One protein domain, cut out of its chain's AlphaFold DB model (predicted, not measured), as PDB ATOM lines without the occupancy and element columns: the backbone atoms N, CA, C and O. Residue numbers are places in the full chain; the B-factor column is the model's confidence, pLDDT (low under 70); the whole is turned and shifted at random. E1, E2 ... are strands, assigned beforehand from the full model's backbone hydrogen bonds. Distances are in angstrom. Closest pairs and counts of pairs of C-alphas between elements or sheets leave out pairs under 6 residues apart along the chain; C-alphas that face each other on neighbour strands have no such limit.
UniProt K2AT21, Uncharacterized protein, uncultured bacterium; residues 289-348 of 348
ATOM      1  N   ASN A 289     -10.785  29.423   6.412       90.38
ATOM      2  CA  ASN A 289     -10.990  29.508   7.843       90.38
ATOM      3  C   ASN A 289     -10.024  30.546   8.424       90.38
ATOM      4  O   ASN A 289      -8.824  30.280   8.534       90.38
ATOM      5  N   TRP A 290     -10.557  31.722   8.757       90.19
ATOM      6  CA  TRP A 290      -9.828  32.835   9.364       90.19
ATOM      7  C   TRP A 290      -9.982  32.791  10.889       90.19
ATOM      8  O   TRP A 290     -11.037  33.117  11.430       90.19
ATOM      9  N   GLU A 291      -8.922  32.395  11.589       92.75
ATOM     10  CA  GLU A 291      -8.868  32.322  13.048       92.75
ATOM     11  C   GLU A 291      -8.158  33.568  13.613       92.75
ATOM     12  O   GLU A 291      -6.986  33.796  13.299       92.75
ATOM     13  N   PRO A 292      -8.822  34.399  14.438       91.12
ATOM     14  CA  PRO A 292      -8.185  35.568  15.034       91.12
ATOM     15  C   PRO A 292      -7.147  35.144  16.084       91.12
ATOM     16  O   PRO A 292      -7.469  34.451  17.047       91.12
ATOM     17  N   LEU A 293      -5.906  35.603  15.930       89.75
ATOM     18  CA  LEU A 293      -4.802  35.355  16.869       89.75
ATOM     19  C   LEU A 293      -4.707  36.424  17.969       89.75
ATOM     20  O   LEU A 293      -4.107  36.189  19.016       89.75
ATOM     21  N   GLY A 294      -5.292  37.601  17.739       87.31
ATOM     22  CA  GLY A 294      -5.332  38.707  18.695       87.31
ATOM     23  C   GLY A 294      -5.356  40.071  18.009       87.31
ATOM     24  O   GLY A 294      -4.882  40.213  16.882       87.31
ATOM     25  N   CYS A 295      -5.898  41.071  18.706       87.12
ATOM     26  CA  CYS A 295      -6.018  42.453  18.236       87.12
ATOM     27  C   CYS A 295      -5.466  43.410  19.298       87.12
ATOM     28  O   CYS A 295      -5.764  43.258  20.486       87.12
ATOM     29  N   GLY A 296      -4.668  44.396  18.889       78.12
ATOM     30  CA  GLY A 296      -4.212  45.459  19.784       78.12
ATOM     31  C   GLY A 296      -5.201  46.625  19.806       78.12
ATOM     32  O   GLY A 296      -5.900  46.869  18.832       78.12
ATOM     33  N   SER A 297      -5.222  47.416  20.882       75.06
ATOM     34  CA  SER A 297      -6.048  48.639  20.944       75.06
ATOM     35  C   SER A 297      -5.651  49.704  19.910       75.06
ATOM     36  O   SER A 297      -6.436  50.602  19.619       75.06
ATOM     37  N   GLN A 298      -4.431  49.614  19.369       74.94
ATOM     38  CA  GLN A 298      -3.882  50.497  18.333       74.94
ATOM     39  C   GLN A 298      -3.142  49.728  17.221       74.94
ATOM     40  O   GLN A 298      -2.449  50.342  16.412       74.94
ATOM     41  N   ALA A 299      -3.250  48.397  17.189       77.81
ATOM     42  CA  ALA A 299      -2.566  47.547  16.216       77.81
ATOM     43  C   ALA A 299      -3.583  46.639  15.512       77.81
ATOM     44  O   ALA A 299      -4.491  46.148  16.188       77.81
ATOM     45  N   PRO A 300      -3.433  46.404  14.196       83.06
ATOM     46  CA  PRO A 300      -4.349  45.549  13.450       83.06
ATOM     47  C   PRO A 300      -4.361  44.123  14.007       83.06
ATOM     48  O   PRO A 300      -3.356  43.638  14.540       83.06
ATOM     49  N   CYS A 301      -5.497  43.449  13.874       86.88
ATOM     50  CA  CYS A 301      -5.637  42.050  14.216       86.88
ATOM     51  C   CYS A 301      -4.714  41.188  13.349       86.88
ATOM     52  O   CYS A 301      -4.490  41.427  12.155       86.88
ATOM     53  N   SER A 302      -4.178  40.149  13.978       88.94
ATOM     54  CA  SER A 302      -3.500  39.061  13.283       88.94
ATOM     55  C   SER A 302      -4.450  37.882  13.153       88.94
ATOM     56  O   SER A 302      -5.195  37.572  14.083       88.94
ATOM     57  N   TYR A 303      -4.400  37.208  12.012       90.81
ATOM     58  CA  TYR A 303      -5.231  36.062  11.683       90.81
ATOM     59  C   TYR A 303      -4.347  34.905  11.232       90.81
ATOM     60  O   TYR A 303      -3.406  35.099  10.459       90.81
ATOM     61  N   ARG A 304      -4.675  33.694  11.675       90.00
ATOM     62  CA  ARG A 304      -4.215  32.464  11.037       90.00
ATOM     63  C   ARG A 304      -5.266  32.049  10.021       90.00
ATOM     64  O   ARG A 304      -6.450  32.006  10.335       90.00
ATOM     65  N   VAL A 305      -4.834  31.736   8.809       88.38
ATOM     66  CA  VAL A 305      -5.723  31.380   7.704       88.38
ATOM     67  C   VAL A 305      -5.373  29.992   7.218       88.38
ATOM     68  O   VAL A 305      -4.211  29.697   6.944       88.38
ATOM     69  N   SER A 306      -6.374  29.130   7.117       86.62
ATOM     70  CA  SER A 306      -6.225  27.768   6.602       86.62
ATOM     71  C   SER A 306      -7.411  27.407   5.715       86.62
ATOM     72  O   SER A 306      -8.457  28.047   5.787       86.62
ATOM     73  N   SER A 307      -7.271  26.391   4.870       82.31
ATOM     74  CA  SER A 307      -8.398  25.822   4.129       82.31
ATOM     75  C   SER A 307      -8.351  24.301   4.212       82.31
ATOM     76  O   SER A 307      -7.273  23.712   4.243       82.31
ATOM     77  N   SER A 308      -9.513  23.646   4.220       74.19
ATOM     78  CA  SER A 308      -9.586  22.180   4.166       74.19
ATOM     79  C   SER A 308      -8.975  21.608   2.885       74.19
ATOM     80  O   SER A 308      -8.511  20.473   2.886       74.19
ATOM     81  N   GLU A 309      -8.959  22.393   1.805       71.19
ATOM     82  CA  GLU A 309      -8.378  22.002   0.517       71.19
ATOM     83  C   GLU A 309      -6.867  22.291   0.447       71.19
ATOM     84  O   GLU A 309      -6.176  21.745  -0.412       71.19
ATOM     85  N   TRP A 310      -6.328  23.111   1.361       69.25
ATOM     86  CA  TRP A 310      -4.924  23.531   1.361       69.25
ATOM     87  C   TRP A 310      -4.284  23.360   2.746       69.25
ATOM     88  O   TRP A 310      -4.495  24.189   3.629       69.25
ATOM     89  N   PRO A 311      -3.402  22.357   2.943       68.12
ATOM     90  CA  PRO A 311      -2.789  22.080   4.245       68.12
ATOM     91  C   PRO A 311      -1.750  23.128   4.686       68.12
ATOM     92  O   PRO A 311      -1.112  22.966   5.722       68.12
ATOM     93  N   ARG A 312      -1.526  24.181   3.891       76.31
ATOM     94  CA  ARG A 312      -0.584  25.265   4.188       76.31
ATOM     95  C   ARG A 312      -1.345  26.402   4.862       76.31
ATOM     96  O   ARG A 312      -2.268  26.944   4.259       76.31
ATOM     97  N   SER A 313      -0.947  26.759   6.079       80.19
ATOM     98  CA  SER A 313      -1.477  27.929   6.772       80.19
ATOM     99  C   SER A 313      -0.747  29.208   6.355       80.19
ATOM    100  O   SER A 313       0.416  29.200   5.941       80.19
ATOM    101  N   TYR A 314      -1.464  30.320   6.444       85.56
ATOM    102  CA  TYR A 314      -0.931  31.668   6.307       85.56
ATOM    103  C   TYR A 314      -1.120  32.413   7.623       85.56
ATOM    104  O   TYR A 314      -2.093  32.187   8.345       85.56
ATOM    105  N   VAL A 315      -0.218  33.345   7.902       86.94
ATOM    106  CA  VAL A 315      -0.379  34.351   8.945       86.94
ATOM    107  C   VAL A 315      -0.583  35.691   8.258       86.94
ATOM    108  O   VAL A 315       0.281  36.162   7.519       86.94
ATOM    109  N   CYS A 316      -1.743  36.291   8.481       88.94
ATOM    110  CA  CYS A 316      -2.153  37.541   7.865       88.94
ATOM    111  C   CYS A 316      -2.322  38.619   8.930       88.94
ATOM    112  O   CYS A 316      -2.956  38.384   9.954       88.94
ATOM    113  N   ALA A 317      -1.803  39.815   8.678       87.44
ATOM    114  CA  ALA A 317      -2.084  40.995   9.489       87.44
ATOM    115  C   ALA A 317      -2.974  41.957   8.699       87.44
ATOM    116  O   ALA A 317      -2.675  42.255   7.537       87.44
ATOM    117  N   GLY A 318      -4.059  42.437   9.310       83.75
ATOM    118  CA  GLY A 318      -4.912  43.457   8.701       83.75
ATOM    119  C   GLY A 318      -4.152  44.759   8.439       83.75
ATOM    120  O   GLY A 318      -3.151  45.066   9.093       83.75
ATOM    121  N   LYS A 319      -4.614  45.558   7.476       80.19
ATOM    122  CA  LYS A 319      -4.140  46.935   7.302       80.19
ATOM    123  C   LYS A 319      -5.067  47.887   8.045       80.19
ATOM    124  O   LYS A 319      -6.244  48.008   7.723       80.19
ATOM    125  N   TYR A 320      -4.519  48.598   9.024       74.62
ATOM    126  CA  TYR A 320      -5.232  49.678   9.698       74.62
ATOM    127  C   TYR A 320      -5.014  50.990   8.939       74.62
ATOM    128  O   TYR A 320      -3.871  51.421   8.776       74.62
ATOM    129  N   ASN A 321      -6.092  51.636   8.484       66.38
ATOM    130  CA  ASN A 321      -6.023  52.992   7.942       66.38
ATOM    131  C   ASN A 321      -6.535  53.999   8.991       66.38
ATOM    132  O   ASN A 321      -7.735  54.262   9.048       66.38
ATOM    133  N   PRO A 322      -5.652  54.608   9.804       64.88
ATOM    134  CA  PRO A 322      -6.063  55.555  10.842       64.88
ATOM    135  C   PRO A 322      -6.746  56.815  10.286       64.88
ATOM    136  O   PRO A 322      -7.400  57.531  11.038       64.88
ATOM    137  N   LEU A 323      -6.582  57.112   8.991       65.44
ATOM    138  CA  LEU A 323      -7.050  58.354   8.374       65.44
ATOM    139  C   LEU A 323      -8.471  58.259   7.811       65.44
ATOM    140  O   LEU A 323      -9.102  59.294   7.610       65.44
ATOM    141  N   SER A 324      -8.989  57.055   7.550       69.25
ATOM    142  CA  SER A 324     -10.326  56.891   6.959       69.25
ATOM    143  C   SER A 324     -11.453  56.868   7.995       69.25
ATOM    144  O   SER A 324     -12.619  56.939   7.615       69.25
ATOM    145  N   GLY A 325     -11.136  56.726   9.289       70.75
ATOM    146  CA  GLY A 325     -12.129  56.519  10.352       70.75
ATOM    147  C   GLY A 325     -12.926  55.212  10.219       70.75
ATOM    148  O   GLY A 325     -13.793  54.936  11.046       70.75
ATOM    149  N   GLN A 326     -12.640  54.404   9.194       67.69
ATOM    150  CA  GLN A 326     -13.176  53.061   9.037       67.69
ATOM    151  C   GLN A 326     -12.307  52.130   9.879       67.69
ATOM    152  O   GLN A 326     -11.083  52.137   9.756       67.69
ATOM    153  N   GLY A 327     -12.943  51.376  10.777       73.19
ATOM    154  CA  GLY A 327     -12.266  50.342  11.557       73.19
ATOM    155  C   GLY A 327     -11.610  49.287  10.664       73.19
ATOM    156  O   GLY A 327     -11.727  49.311   9.439       73.19
ATOM    157  N   GLU A 328     -10.907  48.347  11.285       78.75
ATOM    158  CA  GLU A 328     -10.257  47.258  10.560       78.75
ATOM    159  C   GLU A 328     -11.263  46.436   9.737       78.75
ATOM    160  O   GLU A 328     -12.340  46.074  10.220       78.75
ATOM    161  N   ILE A 329     -10.900  46.139   8.488       84.25
ATOM    162  CA  ILE A 329     -11.672  45.252   7.618       84.25
ATOM    163  C   ILE A 329     -11.537  43.833   8.171       84.25
ATOM    164  O   ILE A 329     -10.433  43.303   8.283       84.25
ATOM    165  N   THR A 330     -12.663  43.214   8.517       87.12
ATOM    166  CA  THR A 330     -12.687  41.812   8.943       87.12
ATOM    167  C   THR A 330     -12.743  40.904   7.714       87.12
ATOM    168  O   THR A 330     -13.541  41.159   6.808       87.12
ATOM    169  N   PRO A 331     -11.897  39.862   7.639       88.69
ATOM    170  CA  PRO A 331     -11.908  38.946   6.510       88.69
ATOM    171  C   PRO A 331     -13.187  38.104   6.524       88.69
ATOM    172  O   PRO A 331     -13.714  37.761   7.584       88.69
ATOM    173  N   THR A 332     -13.682  37.739   5.343       89.06
ATOM    174  CA  THR A 332     -14.781  36.779   5.192       89.06
ATOM    175  C   THR A 332     -14.231  35.423   4.738       89.06
ATOM    176  O   THR A 332     -13.112  35.352   4.227       89.06
ATOM    177  N   PRO A 333     -15.002  34.323   4.847       87.38
ATOM    178  CA  PRO A 333     -14.573  33.021   4.328       87.38
ATOM    179  C   PRO A 333     -14.237  33.006   2.829       87.38
ATOM    180  O   PRO A 333     -13.535  32.112   2.369       87.38
ATOM    181  N   SER A 334     -14.716  33.994   2.064       85.56
ATOM    182  CA  SER A 334     -14.393  34.179   0.646       85.56
ATOM    183  C   SER A 334     -13.176  35.080   0.394       85.56
ATOM    184  O   SER A 334     -12.774  35.237  -0.755       85.56
ATOM    185  N   THR A 335     -12.605  35.717   1.422       87.12
ATOM    186  CA  THR A 335     -11.384  36.523   1.292       87.12
ATOM    187  C   THR A 335     -10.189  35.595   1.082       87.12
ATOM    188  O   THR A 335      -9.831  34.841   1.984       87.12
ATOM    189  N   ASP A 336      -9.567  35.657  -0.098       85.94
ATOM    190  CA  ASP A 336      -8.383  34.858  -0.429       85.94
ATOM    191  C   ASP A 336      -7.099  35.540   0.092       85.94
ATOM    192  O   ASP A 336      -6.766  36.640  -0.368       85.94
ATOM    193  N   PRO A 337      -6.345  34.913   1.019       85.56
ATOM    194  CA  PRO A 337      -5.124  35.484   1.591       85.56
ATOM    195  C   PRO A 337      -3.992  35.664   0.566       85.56
ATOM    196  O   PRO A 337      -3.016  36.352   0.852       85.56
ATOM    197  N   ARG A 338      -4.086  35.049  -0.621       81.44
ATOM    198  CA  ARG A 338      -3.050  35.112  -1.666       81.44
ATOM    199  C   ARG A 338      -3.165  36.354  -2.542       81.44
ATOM    200  O   ARG A 338      -2.164  36.794  -3.100       81.44
ATOM    201  N   THR A 339      -4.376  36.883  -2.699       83.69
ATOM    202  CA  THR A 339      -4.679  37.960  -3.656       83.69
ATOM    203  C   THR A 339      -5.246  39.208  -2.994       83.69
ATOM    204  O   THR A 339      -5.232  40.275  -3.607       83.69
ATOM    205  N   THR A 340      -5.724  39.110  -1.750       86.06
ATOM    206  CA  THR A 340      -6.246  40.266  -1.019       86.06
ATOM    207  C   THR A 340      -5.177  41.344  -0.822       86.06
ATOM    208  O   THR A 340      -4.034  41.071  -0.454       86.06
ATOM    209  N   THR A 341      -5.559  42.599  -1.048       87.69
ATOM    210  CA  THR A 341      -4.724  43.774  -0.777       87.69
ATOM    211  C   THR A 341      -4.990  44.376   0.601       87.69
ATOM    212  O   THR A 341      -4.211  45.228   1.040       87.69
ATOM    213  N   ASP A 342      -6.034  43.925   1.298       86.81
ATOM    214  CA  ASP A 342      -6.458  44.439   2.606       86.81
ATOM    215  C   ASP A 342      -5.628  43.861   3.762       86.81
ATOM    216  O   ASP A 342      -5.549  44.454   4.840       86.81
ATOM    217  N   PHE A 343      -4.942  42.742   3.518       89.69
ATOM    218  CA  PHE A 343      -4.100  42.047   4.489       89.69
ATOM    219  C   PHE A 343      -2.664  41.922   3.974       89.69
ATOM    220  O   PHE A 343      -2.405  41.927   2.771       89.69
ATOM    221  N   ASN A 344      -1.707  41.830   4.893       88.38
ATOM    222  CA  ASN A 344      -0.346  41.409   4.590       88.38
ATOM    223  C   ASN A 344      -0.172  39.969   5.075       88.38
ATOM    224  O   ASN A 344      -0.111  39.735   6.282       88.38
ATOM    225  N   CYS A 345      -0.150  39.021   4.141       90.19
ATOM    226  CA  CYS A 345      -0.117  37.594   4.429       90.19
ATOM    227  C   CYS A 345       1.265  37.001   4.150       90.19
ATOM    228  O   CYS A 345       1.839  37.195   3.078       90.19
ATOM    229  N   GLN A 346       1.782  36.236   5.107       88.25
ATOM    230  CA  GLN A 346       2.986  35.428   4.962       88.25
ATOM    231  C   GLN A 346       2.632  33.958   5.143       88.25
ATOM    232  O   GLN A 346       1.754  33.604   5.924       88.25
ATOM    233  N   LYS A 347       3.294  33.096   4.378       87.88
ATOM    234  CA  LYS A 347       3.131  31.651   4.503       87.88
ATOM    235  C   LYS A 347       3.840  31.177   5.776       87.88
ATOM    236  O   LYS A 347       4.989  31.570   5.978       87.88
ATOM    237  N   GLU A 348       3.146  30.388   6.598       82.12
ATOM    238  CA  GLU A 348       3.682  29.831   7.853       82.12
ATOM    239  C   GLU A 348       4.740  28.745   7.601       82.12
ATOM    240  O   GLU A 348       4.623  28.004   6.587       82.12
TER     241      GLU A 348
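This is residues 289 to 348 of the 348 residues of an uncharacterized protein of uncultured bacterium (UniProt K2AT21). A single twisted sheet of four strands makes a wall, and the long link from E3 to E4 runs out past one end of it to Leu 323, then folds back so that its later part, about residues 330 to 337, covers one face of the sheet while the other face is left bare. The 60 printed residues hold four named strands and no named helix; the sheet's order is E1 - E2 - E3 - E4, the same as the order along the chain, and it is antiparallel throughout. The class is all strand, though the strands hold 26 of the 60 residues, under half. The whole is compact, with a radius of gyration of the C-alphas of 11.5 A, and elongated, with spans of 37 by 20 by 17 A.

E1, residues 289 to 294, begins with C-alpha 289 at (-10.990, 29.508, 7.843) and is 15.3 A long from first to last C-alpha. E2, residues 302 to 307, is 16.8 A long. E3, residues 310 to 318, is the longest strand, 9 residues and 21.2 A, and ends with C-alpha 318 at (-4.912, 43.457, 8.701). E4, residues 343 to 347, is 12.7 A long and ends with C-alpha 347 at (3.131, 31.651, 4.503).

The four strands form a meander, each strand the antiparallel neighbour of the one before. E1 and E2 are a hairpin, with 160 degrees between their directions; N 291 and O 304 are within hydrogen-bond range at 2.8 A. E2 and E3 are a hairpin at 157 degrees, with N 305 and O 314 at 2.8 A and N 310 and O 307 at 3.1 A. E3 and E4 are a hairpin at 143 degrees; C-alphas 316 and 345 face each other at 4.0 A, and N 317 and O 344 are 2.9 A apart. E1 and E4 are the edge strands and stand apart. From edge to edge the strands' lines turn by 78 degrees.

The two C-alphas farthest apart, those of Glu 309 and Leu 323, are 37.2 A apart. The printed part has no cut and ends at Glu 348, the chain's last residue. The link from E2 to E3 is tight, that from E1 to E2 short, and that from E3 to E4, residues 319 to 342, long. The mean pLDDT of the printed part is 82.5; residues 310 to 311, 321 to 324 and 326 are under 70.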